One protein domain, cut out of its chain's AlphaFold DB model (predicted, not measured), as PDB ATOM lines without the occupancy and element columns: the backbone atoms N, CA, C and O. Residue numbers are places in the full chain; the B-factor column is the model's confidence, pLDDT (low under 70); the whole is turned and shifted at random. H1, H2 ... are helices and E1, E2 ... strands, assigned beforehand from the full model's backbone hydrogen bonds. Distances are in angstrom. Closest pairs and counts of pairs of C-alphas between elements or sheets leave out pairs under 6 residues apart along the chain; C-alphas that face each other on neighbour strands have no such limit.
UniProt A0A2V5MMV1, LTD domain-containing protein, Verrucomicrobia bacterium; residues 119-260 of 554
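Overview. This is residues 119 to 260 of the 554 residues of the protein "LTD domain-containing protein" of Verrucomicrobia bacterium (UniProt A0A2V5MMV1). A long twisted hairpin, E5 and E6, has its base in a body of short strands and loops, and its far part, residues 201 to 215, sticks out as an arm that makes the length. In the body E2 pairs with E5, a small sheet E1 E3 E4 has H1 over one face, and E7 and E8 form a second hairpin. The printed part has 142 residues, under half of them in named elements, with one named helix and eight named strands in the order E1 E2 E3 H1 E4 E5 E6 E7 E8; the class is mostly strand, as strands hold 51 of the 58 residues in named elements. The whole is only just compact, close to loose, with a radius of gyration of the C-alphas of 17.1 A, and elongated, spanning 59 by 33 by 32 A.

Along the chain. E5, residues 192 to 205, spans 37.8 A and bends by 56 degrees at residue 196; E6, residues 211 to 225, spans 40.4 A. E2 is residues 138 to 140. E1, residues 121 to 125, begins at C-alpha (30.407, 38.497, -20.055); E3 is 157 to 161, H1 164 to 170, E4 179 to 181. E7 is 242 to 244, and E8, 257 to 259, ends at C-alpha (39.787, 48.944, -16.597).

Arrangement. The twisted antiparallel sheet runs E2 E5 E6, with N 200 and O 216 at 2.8 A and N 138 and O 197 at 2.9 A. The mixed sheet runs E1 E3 E4: E1 and E3 are antiparallel, N 124 and O 158 at 2.9 A; E3 and E4 are parallel, N 180 and O 159 at 2.8 A. E3, H1 and E4 form a strand-helix-strand unit, two parallel neighbour strands with a helix between, its crossover right-handed. H1 is on this sheet, height 9.5 A; its closest C-alphas to E4 are Val 164 and Gly 181, 5.7 A. Every O i to N i+4 pair in H1 is within hydrogen-bond range. E7 and E8 are antiparallel, N 243 and O 258 at 2.8 A, and apart from E1.

Size, cuts and confidence. The C-alphas of Pro 208 and Gly 238, the two farthest apart, are 59.2 A apart. The printed part has no cut. Long links join E1 to E2, E2 to E3, E6 to E7 and E7 to E8. Only residue 207 is under pLDDT 70.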
ATOM      1  N   ASP A 119      35.434  33.831 -22.265       87.19
ATOM      2  CA  ASP A 119      35.486  34.557 -20.989       87.19
ATOM      3  C   ASP A 119      34.641  35.831 -21.027       87.19
ATOM      4  O   ASP A 119      34.502  36.493 -20.006       87.19
ATOM      5  N   GLN A 120      34.085  36.200 -22.184       91.56
ATOM      6  CA  GLN A 120      33.270  37.402 -22.304       91.56
ATOM      7  C   GLN A 120      32.004  37.289 -21.458       91.56
ATOM      8  O   GLN A 120      31.333  36.254 -21.430       91.56
ATOM      9  N   TYR A 121      31.641  38.385 -20.809       96.06
ATOM     10  CA  TYR A 121      30.407  38.497 -20.055       96.06
ATOM     11  C   TYR A 121      29.882  39.929 -20.099       96.06
ATOM     12  O   TYR A 121      30.633  40.878 -20.315       96.06
ATOM     13  N   ILE A 122      28.580  40.064 -19.875       97.81
ATOM     14  CA  ILE A 122      27.934  41.320 -19.499       97.81
ATOM     15  C   ILE A 122      27.368  41.115 -18.101       97.81
ATOM     16  O   ILE A 122      26.783  40.069 -17.825       97.81
ATOM     17  N   GLU A 123      27.518  42.095 -17.223       97.94
ATOM     18  CA  GLU A 123      26.935  42.062 -15.889       97.94
ATOM     19  C   GLU A 123      25.898  43.171 -15.715       97.94
ATOM     20  O   GLU A 123      26.090  44.301 -16.160       97.94
ATOM     21  N   LEU A 124      24.800  42.833 -15.043       98.12
ATOM     22  CA  LEU A 124      23.808  43.781 -14.564       98.12
ATOM     23  C   LEU A 124      23.902  43.907 -13.048       98.12
ATOM     24  O   LEU A 124      23.948  42.898 -12.343       98.12
ATOM     25  N   TYR A 125      23.833  45.141 -12.555       97.75
ATOM     26  CA  TYR A 125      23.709  45.448 -11.136       97.75
ATOM     27  C   TYR A 125      22.364  46.120 -10.855       97.75
ATOM     28  O   TYR A 125      22.041  47.169 -11.414       97.75
ATOM     29  N   ASN A 126      21.571  45.538  -9.956       97.44
ATOM     30  CA  ASN A 126      20.346  46.172  -9.487       97.44
ATOM     31  C   ASN A 126      20.658  47.124  -8.330       97.44
ATOM     32  O   ASN A 126      20.618  46.738  -7.164       97.44
ATOM     33  N   ARG A 127      20.904  48.397  -8.651       95.00
ATOM     34  CA  ARG A 127      21.123  49.459  -7.652       95.00
ATOM     35  C   ARG A 127      19.876  49.842  -6.840       95.00
ATOM     36  O   ARG A 127      19.966  50.670  -5.937       95.00
ATOM     37  N   GLY A 128      18.702  49.322  -7.199       96.12
ATOM     38  CA  GLY A 128      17.431  49.644  -6.560       96.12
ATOM     39  C   GLY A 128      17.179  48.864  -5.269       96.12
ATOM     40  O   GLY A 128      17.828  47.864  -4.969       96.12
ATOM     41  N   ALA A 129      16.168  49.305  -4.519       97.19
ATOM     42  CA  ALA A 129      15.742  48.682  -3.262       97.19
ATOM     43  C   ALA A 129      14.718  47.543  -3.445       97.19
ATOM     44  O   ALA A 129      14.196  47.015  -2.465       97.19
ATOM     45  N   SER A 130      14.375  47.171  -4.681       98.06
ATOM     46  CA  SER A 130      13.376  46.134  -4.973       98.06
ATOM     47  C   SER A 130      13.864  45.172  -6.057       98.06
ATOM     48  O   SER A 130      14.639  45.586  -6.922       98.06
ATOM     49  N   PRO A 131      13.431  43.896  -6.034       98.06
ATOM     50  CA  PRO A 131      13.754  42.949  -7.095       98.06
ATOM     51  C   PRO A 131      13.216  43.411  -8.455       98.06
ATOM     52  O   PRO A 131      12.103  43.929  -8.537       98.06
ATOM     53  N   ILE A 132      13.983  43.184  -9.523       97.94
ATOM     54  CA  ILE A 132      13.592  43.497 -10.904       97.94
ATOM     55  C   ILE A 132      13.385  42.187 -11.665       97.94
ATOM     56  O   ILE A 132      14.261  41.322 -11.681       97.94
ATOM     57  N   ASN A 133      12.225  42.045 -12.306       97.38
ATOM     58  CA  ASN A 133      11.926  40.922 -13.188       97.38
ATOM     59  C   ASN A 133      12.425  41.226 -14.607       97.38
ATOM     60  O   ASN A 133      11.938  42.152 -15.252       97.38
ATOM     61  N   LEU A 134      13.371  40.418 -15.082       97.88
ATOM     62  CA  LEU A 134      14.001  40.539 -16.396       97.88
ATOM     63  C   LEU A 134      13.391  39.590 -17.437       97.88
ATOM     64  O   LEU A 134      13.920  39.467 -18.534       97.88
ATOM     65  N   SER A 135      12.287  38.901 -17.133       97.00
ATOM     66  CA  SER A 135      11.659  37.950 -18.062       97.00
ATOM     67  C   SER A 135      11.378  38.589 -19.424       97.00
ATOM     68  O   SER A 135      10.647  39.575 -19.512       97.00
ATOM     69  N   GLY A 136      11.943  38.018 -20.491       95.88
ATOM     70  CA  GLY A 136      11.753  38.508 -21.858       95.88
ATOM     71  C   GLY A 136      12.512  39.793 -22.200       95.88
ATOM     72  O   GLY A 136      12.405  40.261 -23.330       95.88
ATOM     73  N   TRP A 137      13.296  40.356 -21.273       98.00
ATOM     74  CA  TRP A 137      14.259  41.404 -21.605       98.00
ATOM     75  C   TRP A 137      15.309  40.832 -22.553       98.00
ATOM     76  O   TRP A 137      15.548  39.623 -22.580       98.00
ATOM     77  N   ARG A 138      15.964  41.685 -23.334       97.19
ATOM     78  CA  ARG A 138      16.998  41.243 -24.273       97.19
ATOM     79  C   ARG A 138      18.148  42.223 -24.365       97.19
ATOM     80  O   ARG A 138      17.954  43.433 -24.213       97.19
ATOM     81  N   PHE A 139      19.309  41.688 -24.714       97.88
ATOM     82  CA  PHE A 139      20.440  42.481 -25.163       97.88
ATOM     83  C   PHE A 139      20.425  42.664 -26.684       97.88
ATOM     84  O   PHE A 139      19.966  41.804 -27.433       97.88
ATOM     85  N   THR A 140      20.932  43.808 -27.133       93.81
ATOM     86  CA  THR A 140      21.425  44.055 -28.497       93.81
ATOM     87  C   THR A 140      22.929  44.334 -28.406       93.81
ATOM     88  O   THR A 140      23.361  44.902 -27.406       93.81
ATOM     89  N   GLY A 141      23.712  43.911 -29.403       90.19
ATOM     90  CA  GLY A 141      25.187  43.809 -29.355       90.19
ATOM     91  C   GLY A 141      25.636  42.350 -29.185       90.19
ATOM     92  O   GLY A 141      26.514  41.854 -29.880       90.19
ATOM     93  N   ILE A 142      24.881  41.594 -28.386       93.44
ATOM     94  CA  ILE A 142      24.926  40.127 -28.328       93.44
ATOM     95  C   ILE A 142      23.531  39.547 -28.591       93.44
ATOM     96  O   ILE A 142      22.524  40.240 -28.449       93.44
ATOM     97  N   ASN A 143      23.454  38.258 -28.922       92.12
ATOM     98  CA  ASN A 143      22.185  37.547 -29.082       92.12
ATOM     99  C   ASN A 143      21.810  36.865 -27.760       92.12
ATOM    100  O   ASN A 143      22.225  35.729 -27.508       92.12
ATOM    101  N   PHE A 144      21.040  37.557 -26.916       97.31
ATOM    102  CA  PHE A 144      20.550  37.003 -25.652       97.31
ATOM    103  C   PHE A 144      19.194  37.588 -25.245       97.31
ATOM    104  O   PHE A 144      19.031  38.808 -25.185       97.31
ATOM    105  N   THR A 145      18.256  36.706 -24.897       97.62
ATOM    106  CA  THR A 145      16.963  37.047 -24.293       97.62
ATOM    107  C   THR A 145      16.864  36.335 -22.953       97.62
ATOM    108  O   THR A 145      17.086  35.127 -22.868       97.62
ATOM    109  N   PHE A 146      16.519  37.079 -21.909       98.25
ATOM    110  CA  PHE A 146      16.384  36.556 -20.559       98.25
ATOM    111  C   PHE A 146      15.207  35.566 -20.470       98.25
ATOM    112  O   PHE A 146      14.084  35.910 -20.865       98.25
ATOM    113  N   PRO A 147      15.430  34.350 -19.931       97.50
ATOM    114  CA  PRO A 147      14.372  33.371 -19.707       97.50
ATOM    115  C   PRO A 147      13.265  33.891 -18.787       97.50
ATOM    116  O   PRO A 147      13.454  34.833 -18.009       97.50
ATOM    117  N   SER A 148      12.108  33.232 -18.831       96.31
ATOM    118  CA  SER A 148      11.030  33.495 -17.881       96.31
ATOM    119  C   SER A 148      11.482  33.261 -16.437       96.31
ATOM    120  O   SER A 148      12.336  32.424 -16.156       96.31
ATOM    121  N   ASN A 149      10.880  34.011 -15.514       94.25
ATOM    122  CA  ASN A 149      11.178  33.996 -14.080       94.25
ATOM    123  C   ASN A 149      12.612  34.418 -13.720       94.25
ATOM    124  O   ASN A 149      13.063  34.159 -12.606       94.25
ATOM    125  N   THR A 150      13.319  35.107 -14.621       97.88
ATOM    126  CA  THR A 150      14.611  35.711 -14.279       97.88
ATOM    127  C   THR A 150      14.390  36.942 -13.408       97.88
ATOM    128  O   THR A 150      13.756  37.904 -13.840       97.88
ATOM    129  N   VAL A 151      14.931  36.934 -12.189       97.81
ATOM    130  CA  VAL A 151      14.812  38.046 -11.239       97.81
ATOM    131  C   VAL A 151      16.180  38.396 -10.674       97.81
ATOM    132  O   VAL A 151      16.861  37.535 -10.122       97.81
ATOM    133  N   ILE A 152      16.546  39.674 -10.746       98.00
ATOM    134  CA  ILE A 152      17.703  40.222 -10.035       98.00
ATOM    135  C   ILE A 152      17.223  40.874  -8.733       98.00
ATOM    136  O   ILE A 152      16.379  41.771  -8.739       98.00
ATOM    137  N   GLN A 153      17.716  40.390  -7.592       97.81
ATOM    138  CA  GLN A 153      17.332  40.917  -6.276       97.81
ATOM    139  C   GLN A 153      17.849  42.349  -6.075       97.81
ATOM    140  O   GLN A 153      18.759  42.784  -6.777       97.81
ATOM    141  N   ALA A 154      17.269  43.080  -5.121       97.94
ATOM    142  CA  ALA A 154      17.764  44.400  -4.723       97.94
ATOM    143  C   ALA A 154      19.243  44.321  -4.307       97.94
ATOM    144  O   ALA A 154      19.613  43.446  -3.522       97.94
ATOM    145  N   GLY A 155      20.091  45.196  -4.851       97.00
ATOM    146  CA  GLY A 155      21.543  45.156  -4.642       97.00
ATOM    147  C   GLY A 155      22.251  43.932  -5.240       97.00
ATOM    148  O   GLY A 155      23.431  43.724  -4.961       97.00
ATOM    149  N   GLY A 156      21.548  43.101  -6.015       97.62
ATOM    150  CA  GLY A 156      22.085  41.885  -6.616       97.62
ATOM    151  C   GLY A 156      22.813  42.137  -7.936       97.62
ATOM    152  O   GLY A 156      22.586  43.150  -8.598       97.62
ATOM    153  N   TYR A 157      23.639  41.163  -8.320       98.25
ATOM    154  CA  TYR A 157      24.344  41.097  -9.600       98.25
ATOM    155  C   TYR A 157      23.825  39.909 -10.412       98.25
ATOM    156  O   TYR A 157      23.515  38.858  -9.842       98.25
ATOM    157  N   LEU A 158      23.727  40.071 -11.731       98.50
ATOM    158  CA  LEU A 158      23.383  38.999 -12.661       98.50
ATOM    159  C   LEU A 158      24.327  39.036 -13.860       98.50
ATOM    160  O   LEU A 158      24.357  40.015 -14.604       98.50
ATOM    161  N   VAL A 159      25.060  37.946 -14.059       98.69
ATOM    162  CA  VAL A 159      26.040  37.801 -15.135       98.69
ATOM    163  C   VAL A 159      25.413  37.073 -16.321       98.69
ATOM    164  O   VAL A 159      24.719  36.071 -16.152       98.69
ATOM    165  N   VAL A 160      25.677  37.559 -17.531       98.56
ATOM    166  CA  VAL A 160      25.325  36.933 -18.808       98.56
ATOM    167  C   VAL A 160      26.618  36.578 -19.542       98.56
ATOM    168  O   VAL A 160      27.266  37.433 -20.140       98.56
ATOM    169  N   ALA A 161      27.015  35.309 -19.458       97.31
ATOM    170  CA  ALA A 161      28.297  34.796 -19.939       97.31
ATOM    171  C   ALA A 161      28.250  34.304 -21.395       97.31
ATOM    172  O   ALA A 161      27.241  33.752 -21.846       97.31
ATOM    173  N   LYS A 162      29.372  34.404 -22.119       94.38
ATOM    174  CA  LYS A 162      29.536  33.791 -23.446       94.38
ATOM    175  C   LYS A 162      29.527  32.271 -23.356       94.38
ATOM    176  O   LYS A 162      28.878  31.619 -24.166       94.38
ATOM    177  N   SER A 163      30.217  31.730 -22.356       93.38
ATOM    178  CA  SER A 163      30.176  30.322 -21.975       93.38
ATOM    179  C   SER A 163      29.991  30.230 -20.466       93.38
ATOM    180  O   SER A 163      30.897  30.552 -19.696       93.38
ATOM    181  N   VAL A 164      28.800  29.801 -20.037       91.94
ATOM    182  CA  VAL A 164      28.473  29.669 -18.607       91.94
ATOM    183  C   VAL A 164      29.418  28.671 -17.945       91.94
ATOM    184  O   VAL A 164      29.995  28.975 -16.909       91.94
ATOM    185  N   THR A 165      29.640  27.513 -18.571       88.94
ATOM    186  CA  THR A 165      30.533  26.467 -18.049       88.94
ATOM    187  C   THR A 165      31.945  26.994 -17.804       88.94
ATOM    188  O   THR A 165      32.516  26.760 -16.741       88.94
ATOM    189  N   ASN A 166      32.497  27.740 -18.765       88.00
ATOM    190  CA  ASN A 166      33.843  28.292 -18.655       88.00
ATOM    191  C   ASN A 166      33.938  29.368 -17.561       88.00
ATOM    192  O   ASN A 166      34.895  29.366 -16.788       88.00
ATOM    193  N   LEU A 167      32.941  30.252 -17.450       91.38
ATOM    194  CA  LEU A 167      32.942  31.287 -16.416       91.38
ATOM    195  C   LEU A 167      32.781  30.670 -15.012       91.38
ATOM    196  O   LEU A 167      33.549  30.987 -14.110       91.38
ATOM    197  N   LEU A 168      31.875  29.706 -14.829       92.62
ATOM    198  CA  LEU A 168      31.706  29.010 -13.543       92.62
ATOM    199  C   LEU A 168      32.974  28.270 -13.087       92.62
ATOM    200  O   LEU A 168      33.244  28.200 -11.891       92.62
ATOM    201  N   ALA A 169      33.780  27.752 -14.017       90.25
ATOM    202  CA  ALA A 169      35.052  27.107 -13.689       90.25
ATOM    203  C   ALA A 169      36.124  28.092 -13.178       90.25
ATOM    204  O   ALA A 169      37.061  27.680 -12.492       90.25
ATOM    205  N   LYS A 170      36.004  29.384 -13.511       89.62
ATOM    206  CA  LYS A 170      36.995  30.429 -13.202       89.62
ATOM    207  C   LYS A 170      36.649  31.245 -11.959       89.62
ATOM    208  O   LYS A 170      37.558  31.716 -11.274       89.62
ATOM    209  N   TYR A 171      35.362  31.401 -11.655       94.12
ATOM    210  CA  TYR A 171      34.885  32.281 -10.587       94.12
ATOM    211  C   TYR A 171      34.040  31.505  -9.576       94.12
ATOM    212  O   TYR A 171      32.880  31.187  -9.822       94.12
ATOM    213  N   GLY A 172      34.609  31.241  -8.396       94.19
ATOM    214  CA  GLY A 172      33.935  30.469  -7.344       94.19
ATOM    215  C   GLY A 172      32.708  31.151  -6.720       94.19
ATOM    216  O   GLY A 172      31.922  30.488  -6.052       94.19
ATOM    217  N   ASN A 173      32.527  32.461  -6.921       96.19
ATOM    218  CA  ASN A 173      31.331  33.199  -6.497       96.19
ATOM    219  C   ASN A 173      30.165  33.086  -7.496       96.19
ATOM    220  O   ASN A 173      29.039  33.470  -7.167       96.19
ATOM    221  N   LEU A 174      30.414  32.580  -8.704       97.88
ATOM    222  CA  LEU A 174      29.382  32.388  -9.713       97.88
ATOM    223  C   LEU A 174      28.712  31.021  -9.558       97.88
ATOM    224  O   LEU A 174      29.330  30.028  -9.180       97.88
ATOM    225  N   ASN A 175      27.417  30.974  -9.840       97.06
ATOM    226  CA  ASN A 175      26.601  29.766  -9.830       97.06
ATOM    227  C   ASN A 175      25.368  29.955 -10.731       97.06
ATOM    228  O   ASN A 175      25.134  31.025 -11.291       97.06
ATOM    229  N   THR A 176      24.544  28.919 -10.856       95.25
ATOM    230  CA  THR A 176      23.357  28.938 -11.724       95.25
ATOM    231  C   THR A 176      22.255  29.907 -11.278       95.25
ATOM    232  O   THR A 176      21.330  30.145 -12.048       95.25
ATOM    233  N   ALA A 177      22.329  30.481 -10.070       94.38
ATOM    234  CA  ALA A 177      21.364  31.471  -9.591       94.38
ATOM    235  C   ALA A 177      21.744  32.917  -9.955       94.38
ATOM    236  O   ALA A 177      20.854  33.757 -10.065       94.38
ATOM    237  N   ASN A 178      23.035  33.220 -10.139       96.81
ATOM    238  CA  ASN A 178      23.524  34.568 -10.478       96.81
ATOM    239  C   ASN A 178      24.214  34.653 -11.848       96.81
ATOM    240  O   ASN A 178      24.681  35.724 -12.229       96.81
ATOM    241  N   THR A 179      24.285  33.543 -12.583       98.38
ATOM    242  CA  THR A 179      24.925  33.476 -13.897       98.38
ATOM    243  C   THR A 179      24.025  32.753 -14.885       98.38
ATOM    244  O   THR A 179      23.687  31.582 -14.717       98.38
ATOM    245  N   LEU A 180      23.665  33.469 -15.942       97.88
ATOM    246  CA  LEU A 180      23.009  32.969 -17.143       97.88
ATOM    247  C   LEU A 180      23.970  33.146 -18.322       97.88
ATOM    248  O   LEU A 180      25.065  33.684 -18.165       97.88
ATOM    249  N   GLY A 181      23.586  32.719 -19.524       95.12
ATOM    250  CA  GLY A 181      24.405  33.004 -20.697       95.12
ATOM    251  C   GLY A 181      24.309  31.966 -21.794       95.12
ATOM    252  O   GLY A 181      23.220  31.515 -22.139       95.12
ATOM    253  N   ASN A 182      25.475  31.629 -22.343       92.06
ATOM    254  CA  ASN A 182      25.646  31.009 -23.654       92.06
ATOM    255  C   ASN A 182      25.098  31.912 -24.764       92.06
ATOM    256  O   ASN A 182      24.402  31.462 -25.675       92.06
ATOM    257  N   PHE A 183      25.375  33.218 -24.658       93.69
ATOM    258  CA  PHE A 183      24.889  34.181 -25.636       93.69
ATOM    259  C   PHE A 183      25.514  33.962 -27.025       93.69
ATOM    260  O   PHE A 183      26.687  33.593 -27.178       93.69
ATOM    261  N   GLY A 184      24.731  34.218 -28.072       87.56
ATOM    262  CA  GLY A 184      25.224  34.227 -29.452       87.56
ATOM    263  C   GLY A 184      25.911  35.551 -29.810       87.56
ATOM    264  O   GLY A 184      25.721  36.559 -29.136       87.56
ATOM    265  N   GLY A 185      26.694  35.573 -30.892       85.75
ATOM    266  CA  GLY A 185      27.551  36.726 -31.213       85.75
ATOM    267  C   GLY A 185      28.785  36.797 -30.307       85.75
ATOM    268  O   GLY A 185      29.117  35.812 -29.649       85.75
ATOM    269  N   ARG A 186      29.488  37.930 -30.290       85.75
ATOM    270  CA  ARG A 186      30.644  38.177 -29.412       85.75
ATOM    271  C   ARG A 186      30.721  39.659 -29.086       85.75
ATOM    272  O   ARG A 186      30.300  40.457 -29.917       85.75
ATOM    273  N   LEU A 187      31.332  39.988 -27.954       87.62
ATOM    274  CA  LEU A 187      31.726  41.359 -27.671       87.62
ATOM    275  C   LEU A 187      32.962  41.730 -28.505       87.62
ATOM    276  O   LEU A 187      33.944  40.984 -28.572       87.62
ATOM    277  N   SER A 188      32.925  42.871 -29.172       81.81
ATOM    278  CA  SER A 188      34.019  43.434 -29.948       81.81
ATOM    279  C   SER A 188      35.059  44.007 -28.998       81.81
ATOM    280  O   SER A 188      34.771  44.930 -28.238       81.81
ATOM    281  N   GLY A 189      36.300  43.526 -29.093       73.62
ATOM    282  CA  GLY A 189      37.426  44.165 -28.410       73.62
ATOM    283  C   GLY A 189      37.643  45.608 -28.872       73.62
ATOM    284  O   GLY A 189      38.128  46.406 -28.093       73.62
ATOM    285  N   LYS A 190      37.211  45.967 -30.093       73.62
ATOM    286  CA  LYS A 190      37.399  47.287 -30.726       73.62
ATOM    287  C   LYS A 190      36.301  48.311 -30.407       73.62
ATOM    288  O   LYS A 190      36.288  49.386 -31.001       73.62
ATOM    289  N   GLY A 191      35.387  47.972 -29.504       82.94
ATOM    290  CA  GLY A 191      34.202  48.772 -29.222       82.94
ATOM    291  C   GLY A 191      32.979  48.351 -30.032       82.94
ATOM    292  O   GLY A 191      33.103  47.837 -31.150       82.94
ATOM    293  N   GLU A 192      31.804  48.557 -29.444       89.50
ATOM    294  CA  GLU A 192      30.483  48.423 -30.061       89.50
ATOM    295  C   GLU A 192      29.402  49.048 -29.164       89.50
ATOM    296  O   GLU A 192      29.676  49.517 -28.058       89.50
ATOM    297  N   ARG A 193      28.151  49.011 -29.633       95.25
ATOM    298  CA  ARG A 193      26.983  49.372 -28.833       95.25
ATOM    299  C   ARG A 193      26.331  48.135 -28.222       95.25
ATOM    300  O   ARG A 193      25.827  47.283 -28.950       95.25
ATOM    301  N   VAL A 194      26.230  48.121 -26.899       97.00
ATOM    302  CA  VAL A 194      25.454  47.148 -26.127       97.00
ATOM    303  C   VAL A 194      24.254  47.854 -25.516       97.00
ATOM    304  O   VAL A 194      24.398  48.916 -24.915       97.00
ATOM    305  N   ALA A 195      23.061  47.279 -25.663       97.69
ATOM    306  CA  ALA A 195      21.842  47.845 -25.089       97.69
ATOM    307  C   ALA A 195      20.960  46.777 -24.454       97.69
ATOM    308  O   ALA A 195      20.698  45.741 -25.066       97.69
ATOM    309  N   LEU A 196      20.463  47.070 -23.257       98.31
ATOM    310  CA  LEU A 196      19.453  46.295 -22.556       98.31
ATOM    311  C   LEU A 196      18.075  46.875 -22.877       98.31
ATOM    312  O   LEU A 196      17.840  48.072 -22.712       98.31
ATOM    313  N   SER A 197      17.147  46.028 -23.316       97.88
ATOM    314  CA  SER A 197      15.780  46.446 -23.624       97.88
ATOM    315  C   SER A 197      14.742  45.568 -22.943       97.88
ATOM    316  O   SER A 197      14.871  44.342 -22.934       97.88
ATOM    317  N   MET A 198      13.711  46.201 -22.385       96.12
ATOM    318  CA  MET A 198      12.576  45.524 -21.764       96.12
ATOM    319  C   MET A 198      11.439  45.334 -22.777       96.12
ATOM    320  O   MET A 198      11.231  46.217 -23.617       96.12
ATOM    321  N   PRO A 199      10.698  44.216 -22.718       94.50
ATOM    322  CA  PRO A 199       9.515  44.017 -23.537       94.50
ATOM    323  C   PRO A 199       8.383  44.935 -23.061       94.50
ATOM    324  O   PRO A 199       8.098  45.012 -21.867       94.50
ATOM    325  N   ASP A 200       7.708  45.584 -24.002       90.25
ATOM    326  CA  ASP A 200       6.512  46.390 -23.768       90.25
ATOM    327  C   ASP A 200       5.370  45.885 -24.652       90.25
ATOM    328  O   ASP A 200       5.475  45.832 -25.881       90.25
ATOM    329  N   VAL A 201       4.284  45.457 -24.012       84.75
ATOM    330  CA  VAL A 201       3.119  44.894 -24.692       84.75
ATOM    331  C   VAL A 201       2.173  46.032 -25.046       84.75
ATOM    332  O   VAL A 201       1.445  46.546 -24.201       84.75
ATOM    333  N   GLN A 202       2.135  46.382 -26.323       79.81
ATOM    334  CA  GLN A 202       1.231  47.389 -26.856       79.81
ATOM    335  C   GLN A 202      -0.014  46.716 -27.425       79.81
ATOM    336  O   GLN A 202       0.058  45.963 -28.396       79.81
ATOM    337  N   ILE A 203      -1.169  46.986 -26.826       79.56
ATOM    338  CA  ILE A 203      -2.458  46.476 -27.299       79.56
ATOM    339  C   ILE A 203      -3.135  47.583 -28.105       79.56
ATOM    340  O   ILE A 203      -3.573  48.585 -27.546       79.56
ATOM    341  N   ASN A 204      -3.236  47.386 -29.418       76.06
ATOM    342  CA  ASN A 204      -3.889  48.306 -30.345       76.06
ATOM    343  C   ASN A 204      -5.120  47.652 -30.966       76.06
ATOM    344  O   ASN A 204      -5.154  46.440 -31.143       76.06
ATOM    345  N   THR A 205      -6.104  48.442 -31.381       75.25
ATOM    346  CA  THR A 205      -7.287  47.942 -32.090       75.25
ATOM    347  C   THR A 205      -7.152  48.249 -33.581       75.25
ATOM    348  O   THR A 205      -6.978  49.409 -33.951       75.25
ATOM    349  N   ASN A 206      -7.210  47.238 -34.452       73.00
ATOM    350  CA  ASN A 206      -7.197  47.458 -35.904       73.00
ATOM    351  C   ASN A 206      -8.568  47.956 -36.421       73.00
ATOM    352  O   ASN A 206      -9.544  47.997 -35.674       73.00
ATOM    353  N   THR A 207      -8.661  48.341 -37.703       66.38
ATOM    354  CA  THR A 207      -9.873  48.940 -38.313       66.38
ATOM    355  C   THR A 207     -11.176  48.143 -38.079       66.38
ATOM    356  O   THR A 207     -12.216  48.773 -37.905       66.38
ATOM    357  N   PRO A 208     -11.165  46.794 -38.017       79.12
ATOM    358  CA  PRO A 208     -12.338  45.996 -37.630       79.12
ATOM    359  C   PRO A 208     -12.671  45.904 -36.128       79.12
ATOM    360  O   PRO A 208     -13.595  45.173 -35.779       79.12
ATOM    361  N   GLY A 209     -11.944  46.565 -35.224       73.00
ATOM    362  CA  GLY A 209     -12.189  46.435 -33.783       73.00
ATOM    363  C   GLY A 209     -11.464  45.257 -33.113       73.00
ATOM    364  O   GLY A 209     -11.740  44.962 -31.951       73.00
ATOM    365  N   VAL A 210     -10.555  44.567 -33.813       77.31
ATOM    366  CA  VAL A 210      -9.826  43.407 -33.273       77.31
ATOM    367  C   VAL A 210      -8.584  43.878 -32.526       77.31
ATOM    368  O   VAL A 210      -7.799  44.677 -33.042       77.31
ATOM    369  N   LEU A 211      -8.394  43.353 -31.315       75.31
ATOM    370  CA  LEU A 211      -7.178  43.574 -30.539       75.31
ATOM    371  C   LEU A 211      -5.981  42.946 -31.268       75.31
ATOM    372  O   LEU A 211      -5.942  41.747 -31.533       75.31
ATOM    373  N   THR A 212      -4.998  43.777 -31.576       73.50
ATOM    374  CA  THR A 212      -3.666  43.418 -32.055       73.50
ATOM    375  C   THR A 212      -2.670  43.695 -30.941       73.50
ATOM    376  O   THR A 212      -2.570  44.819 -30.453       73.50
ATOM    377  N   THR A 213      -1.944  42.663 -30.524       72.56
ATOM    378  CA  THR A 213      -0.896  42.778 -29.511       72.56
ATOM    379  C   THR A 213       0.451  42.882 -30.214       72.56
ATOM    380  O   THR A 213       0.897  41.919 -30.836       72.56
ATOM    381  N   ASN A 214       1.097  44.038 -30.114       77.12
ATOM    382  CA  ASN A 214       2.455  44.273 -30.589       77.12
ATOM    383  C   ASN A 214       3.424  44.223 -29.408       77.12
ATOM    384  O   ASN A 214       3.141  44.769 -28.347       77.12
ATOM    385  N   LEU A 215       4.581  43.594 -29.595       80.75
ATOM    386  CA  LEU A 215       5.642  43.578 -28.593       80.75
ATOM    387  C   LEU A 215       6.741  44.559 -29.008       80.75
ATOM    388  O   LEU A 215       7.564  44.253 -29.874       80.75
ATOM    389  N   ALA A 216       6.739  45.744 -28.406       85.81
ATOM    390  CA  ALA A 216       7.831  46.700 -28.527       85.81
ATOM    391  C   ALA A 216       8.965  46.332 -27.558       85.81
ATOM    392  O   ALA A 216       8.766  45.585 -26.603       85.81
ATOM    393  N   HIS A 217      10.174  46.829 -27.815       89.62
ATOM    394  CA  HIS A 217      11.302  46.694 -26.894       89.62
ATOM    395  C   HIS A 217      11.878  48.076 -26.613       89.62
ATOM    396  O   HIS A 217      12.389  48.728 -27.525       89.62
ATOM    397  N   ILE A 218      11.778  48.514 -25.362       94.38
ATOM    398  CA  ILE A 218      12.205  49.843 -24.919       94.38
ATOM    399  C   ILE A 218      13.610  49.712 -24.342       94.38
ATOM    400  O   ILE A 218      13.833  48.871 -23.475       94.38
ATOM    401  N   ILE A 219      14.558  50.515 -24.830       96.56
ATOM    402  CA  ILE A 219      15.917  50.562 -24.278       96.56
ATOM    403  C   ILE A 219      15.840  51.136 -22.864       96.56
ATOM    404  O   ILE A 219      15.305  52.224 -22.662       96.56
ATOM    405  N   VAL A 220      16.360  50.378 -21.903       96.06
ATOM    406  CA  VAL A 220      16.428  50.765 -20.489       96.06
ATOM    407  C   VAL A 220      17.820  51.270 -20.140       96.06
ATOM    408  O   VAL A 220      17.952  52.187 -19.339       96.06
ATOM    409  N   ASP A 221      18.847  50.682 -20.753       96.62
ATOM    410  CA  ASP A 221      20.236  51.074 -20.557       96.62
ATOM    411  C   ASP A 221      21.063  50.743 -21.802       96.62
ATOM    412  O   ASP A 221      20.751  49.799 -22.539       96.62
ATOM    413  N   GLU A 222      22.112  51.518 -22.049       96.94
ATOM    414  CA  GLU A 222      23.020  51.301 -23.166       96.94
ATOM    415  C   GLU A 222      24.399  51.912 -22.940       96.94
ATOM    416  O   GLU A 222      24.569  52.933 -22.275       96.94
ATOM    417  N   VAL A 223      25.385  51.321 -23.605       95.94
ATOM    418  CA  VAL A 223      26.733  51.862 -23.706       95.94
ATOM    419  C   VAL A 223      27.258  51.632 -25.117       95.94
ATOM    420  O   VAL A 223      27.105  50.551 -25.683       95.94
ATOM    421  N   THR A 224      27.876  52.658 -25.702       94.94
ATOM    422  CA  THR A 224      28.700  52.508 -26.909       94.94
ATOM    423  C   THR A 224      30.151  52.616 -26.484       94.94
ATOM    424  O   THR A 224      30.696  53.716 -26.414       94.94
ATOM    425  N   TYR A 225      30.740  51.480 -26.121       92.94
ATOM    426  CA  TYR A 225      32.095  51.450 -25.589       92.94
ATOM    427  C   TYR A 225      33.128  51.460 -26.717       92.94
ATOM    428  O   TYR A 225      32.863  51.011 -27.833       92.94
ATOM    429  N   GLY A 226      34.309  51.998 -26.422       86.81
ATOM    430  CA  GLY A 226      35.452  52.061 -27.328       86.81
ATOM    431  C   GLY A 226      36.700  51.451 -26.700       86.81
ATOM    432  O   GLY A 226      36.621  50.719 -25.715       86.81
ATOM    433  N   THR A 227      37.862  51.769 -27.270       79.25
ATOM    434  CA  THR A 227      39.160  51.262 -26.802       79.25
ATOM    435  C   THR A 227      40.143  52.390 -26.587       79.25
ATOM    436  O   THR A 227      40.350  53.189 -27.504       79.25
ATOM    437  N   GLY A 228      40.798  52.408 -25.426       73.81
ATOM    438  CA  GLY A 228      41.794  53.422 -25.101       73.81
ATOM    439  C   GLY A 228      41.242  54.851 -25.139       73.81
ATOM    440  O   GLY A 228      40.034  55.100 -25.215       73.81
ATOM    441  N   GLY A 229      42.150  55.826 -25.074       77.75
ATOM    442  CA  GLY A 229      41.770  57.232 -24.945       77.75
ATOM    443  C   GLY A 229      41.041  57.477 -23.623       77.75
ATOM    444  O   GLY A 229      41.650  57.359 -22.566       77.75
ATOM    445  N   HIS A 230      39.754  57.829 -23.695       80.00
ATOM    446  CA  HIS A 230      38.893  58.015 -22.517       80.00
ATOM    447  C   HIS A 230      38.253  56.721 -22.009       80.00
ATOM    448  O   HIS A 230      37.676  56.729 -20.930       80.00
ATOM    449  N   TRP A 231      38.315  55.638 -22.788       88.44
ATOM    450  CA  TRP A 231      37.914  54.305 -22.345       88.44
ATOM    451  C   TRP A 231      39.109  53.578 -21.727       88.44
ATOM    452  O   TRP A 231      40.262  53.942 -21.970       88.44
ATOM    453  N   GLY A 232      38.829  52.500 -20.991       84.25
ATOM    454  CA  GLY A 232      39.856  51.574 -20.519       84.25
ATOM    455  C   GLY A 232      40.819  51.153 -21.639       84.25
ATOM    456  O   GLY A 232      40.414  50.884 -22.777       84.25
ATOM    457  N   ASN A 233      42.115  51.137 -21.329       84.94
ATOM    458  CA  ASN A 233      43.174  50.755 -22.261       84.94
ATOM    459  C   ASN A 233      43.289  49.230 -22.376       84.94
ATOM    460  O   ASN A 233      43.597  48.698 -23.440       84.94
ATOM    461  N   TRP A 234      43.023  48.519 -21.281       88.00
ATOM    462  CA  TRP A 234      43.315  47.092 -21.134       88.00
ATOM    463  C   TRP A 234      42.087  46.196 -21.313       88.00
ATOM    464  O   TRP A 234      42.240  44.986 -21.488       88.00
ATOM    465  N   ALA A 235      40.886  46.775 -21.359       84.50
ATOM    466  CA  ALA A 235      39.653  46.078 -21.713       84.50
ATOM    467  C   ALA A 235      39.615  45.587 -23.177       84.50
ATOM    468  O   ALA A 235      38.899  44.642 -23.505       84.50
ATOM    469  N   ASN A 236      40.445  46.153 -24.060       76.56
ATOM    470  CA  ASN A 236      40.614  45.701 -25.445       76.56
ATOM    471  C   ASN A 236      41.624  44.539 -25.553       76.56
ATOM    472  O   ASN A 236      42.676  44.651 -26.179       76.56
ATOM    473  N   GLY A 237      41.345  43.420 -24.883       72.19
ATOM    474  CA  GLY A 237      42.189  42.218 -24.965       72.19
ATOM    475  C   GLY A 237      43.481  42.265 -24.139       72.19
ATOM    476  O   GLY A 237      44.240  41.299 -24.138       72.19
ATOM    477  N   GLY A 238      43.701  43.334 -23.372       77.69
ATOM    478  CA  GLY A 238      44.788  43.456 -22.399       77.69
ATOM    479  C   GLY A 238      44.532  42.726 -21.076       77.69
ATOM    480  O   GLY A 238      45.388  42.753 -20.201       77.69
ATOM    481  N   GLY A 239      43.389  42.054 -20.917       82.94
ATOM    482  CA  GLY A 239      43.084  41.223 -19.751       82.94
ATOM    483  C   GLY A 239      42.306  41.911 -18.629       82.94
ATOM    484  O   GLY A 239      42.050  41.257 -17.628       82.94
ATOM    485  N   SER A 240      41.888  43.164 -18.786       91.25
ATOM    486  CA  SER A 240      40.896  43.768 -17.885       91.25
ATOM    487  C   SER A 240      39.482  43.604 -18.451       91.25
ATOM    488  O   SER A 240      39.307  43.435 -19.659       91.25
ATOM    489  N   SER A 241      38.465  43.661 -17.596       93.62
ATOM    490  CA  SER A 241      37.101  44.010 -18.003       93.62
ATOM    491  C   SER A 241      36.917  45.524 -17.955       93.62
ATOM    492  O   SER A 241      37.684  46.234 -17.304       93.62
ATOM    493  N   LEU A 242      35.885  46.020 -18.632       94.56
ATOM    494  CA  LEU A 242      35.464  47.409 -18.518       94.56
ATOM    495  C   LEU A 242      34.424  47.520 -17.394       94.56
ATOM    496  O   LEU A 242      33.369  46.893 -17.466       94.56
ATOM    497  N   GLU A 243      34.729  48.291 -16.356       96.31
ATOM    498  CA  GLU A 243      33.920  48.418 -15.144       96.31
ATOM    499  C   GLU A 243      33.414  49.847 -14.962       96.31
ATOM    500  O   GLU A 243      34.185  50.805 -15.014       96.31
ATOM    501  N   LEU A 244      32.116  49.994 -14.704       96.31
ATOM    502  CA  LEU A 244      31.529  51.271 -14.314       96.31
ATOM    503  C   LEU A 244      32.007  51.649 -12.900       96.31
ATOM    504  O   LEU A 244      31.937  50.832 -11.976       96.31
ATOM    505  N   ILE A 245      32.485  52.883 -12.737       95.44
ATOM    506  CA  ILE A 245      33.130  53.375 -11.510       95.44
ATOM    507  C   ILE A 245      32.079  53.821 -10.477       95.44
ATOM    508  O   ILE A 245      32.190  53.487  -9.299       95.44
ATOM    509  N   ASP A 246      31.027  54.522 -10.908       95.75
ATOM    510  CA  ASP A 246      29.880  54.911 -10.072       95.75
ATOM    511  C   ASP A 246      28.572  54.480 -10.748       95.75
ATOM    512  O   ASP A 246      28.238  54.945 -11.837       95.75
ATOM    513  N   ALA A 247      27.799  53.624 -10.078       95.12
ATOM    514  CA  ALA A 247      26.541  53.064 -10.581       95.12
ATOM    515  C   ALA A 247      25.394  54.082 -10.767       95.12
ATOM    516  O   ALA A 247      24.300  53.705 -11.189       95.12
ATOM    517  N   ARG A 248      25.591  55.348 -10.385       94.62
ATOM    518  CA  ARG A 248      24.631  56.449 -10.586       94.62
ATOM    519  C   ARG A 248      24.983  57.324 -11.786       94.62
ATOM    520  O   ARG A 248      24.144  58.111 -12.218       94.62
ATOM    521  N   SER A 249      26.222  57.230 -12.259       95.31
ATOM    522  CA  SER A 249      26.754  58.068 -13.328       95.31
ATOM    523  C   SER A 249      26.157  57.702 -14.693       95.31
ATOM    524  O   SER A 249      25.497  56.678 -14.847       95.31
ATOM    525  N   ASP A 250      26.347  58.553 -15.703       95.31
ATOM    526  CA  ASP A 250      25.859  58.271 -17.056       95.31
ATOM    527  C   ASP A 250      26.713  57.183 -17.720       95.31
ATOM    528  O   ASP A 250      27.876  57.412 -18.065       95.31
ATOM    529  N   HIS A 251      26.124  56.007 -17.929       95.12
ATOM    530  CA  HIS A 251      26.803  54.832 -18.475       95.12
ATOM    531  C   HIS A 251      27.291  55.026 -19.919       95.12
ATOM    532  O   HIS A 251      28.106  54.246 -20.407       95.12
ATOM    533  N   ARG A 252      26.843  56.072 -20.620       94.75
ATOM    534  CA  ARG A 252      27.247  56.346 -22.007       94.75
ATOM    535  C   ARG A 252      28.569  57.106 -22.104       94.75
ATOM    536  O   ARG A 252      29.126  57.209 -23.197       94.75
ATOM    537  N   LEU A 253      29.060  57.660 -20.996       94.62
ATOM    538  CA  LEU A 253      30.257  58.495 -20.969       94.62
ATOM    539  C   LEU A 253      31.474  57.679 -20.534       94.62
ATOM    540  O   LEU A 253      31.504  57.121 -19.443       94.62
ATOM    541  N   ALA A 254      32.504  57.663 -21.378       92.94
ATOM    542  CA  ALA A 254      33.717  56.869 -21.179       92.94
ATOM    543  C   ALA A 254      34.426  57.139 -19.839       92.94
ATOM    544  O   ALA A 254      34.903  56.207 -19.206       92.94
ATOM    545  N   SER A 255      34.422  58.393 -19.369       90.94
ATOM    546  CA  SER A 255      35.038  58.812 -18.099       90.94
ATOM    547  C   SER A 255      34.450  58.134 -16.861       90.94
ATOM    548  O   SER A 255      35.066  58.163 -15.801       90.94
ATOM    549  N   ASN A 256      33.259  57.547 -16.984       94.44
ATOM    550  CA  ASN A 256      32.600  56.821 -15.904       94.44
ATOM    551  C   ASN A 256      32.984  55.338 -15.868       94.44
ATOM    552  O   ASN A 256      32.526  54.610 -14.989       94.44
ATOM    553  N   TRP A 257      33.821  54.886 -16.804       95.00
ATOM    554  CA  TRP A 257      34.300  53.516 -16.910       95.00
ATOM    555  C   TRP A 257      35.812  53.450 -16.718       95.00
ATOM    556  O   TRP A 257      36.548  54.357 -17.096       95.00
ATOM    557  N   ALA A 258      36.291  52.340 -16.171       93.88
ATOM    558  CA  ALA A 258      37.711  52.064 -16.022       93.88
ATOM    559  C   ALA A 258      38.017  50.595 -16.316       93.88
ATOM    560  O   ALA A 258      37.146  49.730 -16.239       93.88
ATOM    561  N   ASP A 259      39.279  50.313 -16.628       94.12
ATOM    562  CA  ASP A 259      39.787  48.944 -16.597       94.12
ATOM    563  C   ASP A 259      39.687  48.393 -15.171       94.12
ATOM    564  O   ASP A 259      40.059  49.076 -14.210       94.12
ATOM    565  N   SER A 260      39.238  47.150 -15.039       96.31
ATOM    566  CA  SER A 260      39.295  46.415 -13.781       96.31
ATOM    567  C   SER A 260      40.721  46.334 -13.225       96.31
ATOM    568  O   SER A 260      41.710  46.275 -13.967       96.31
TER     569      SER A 260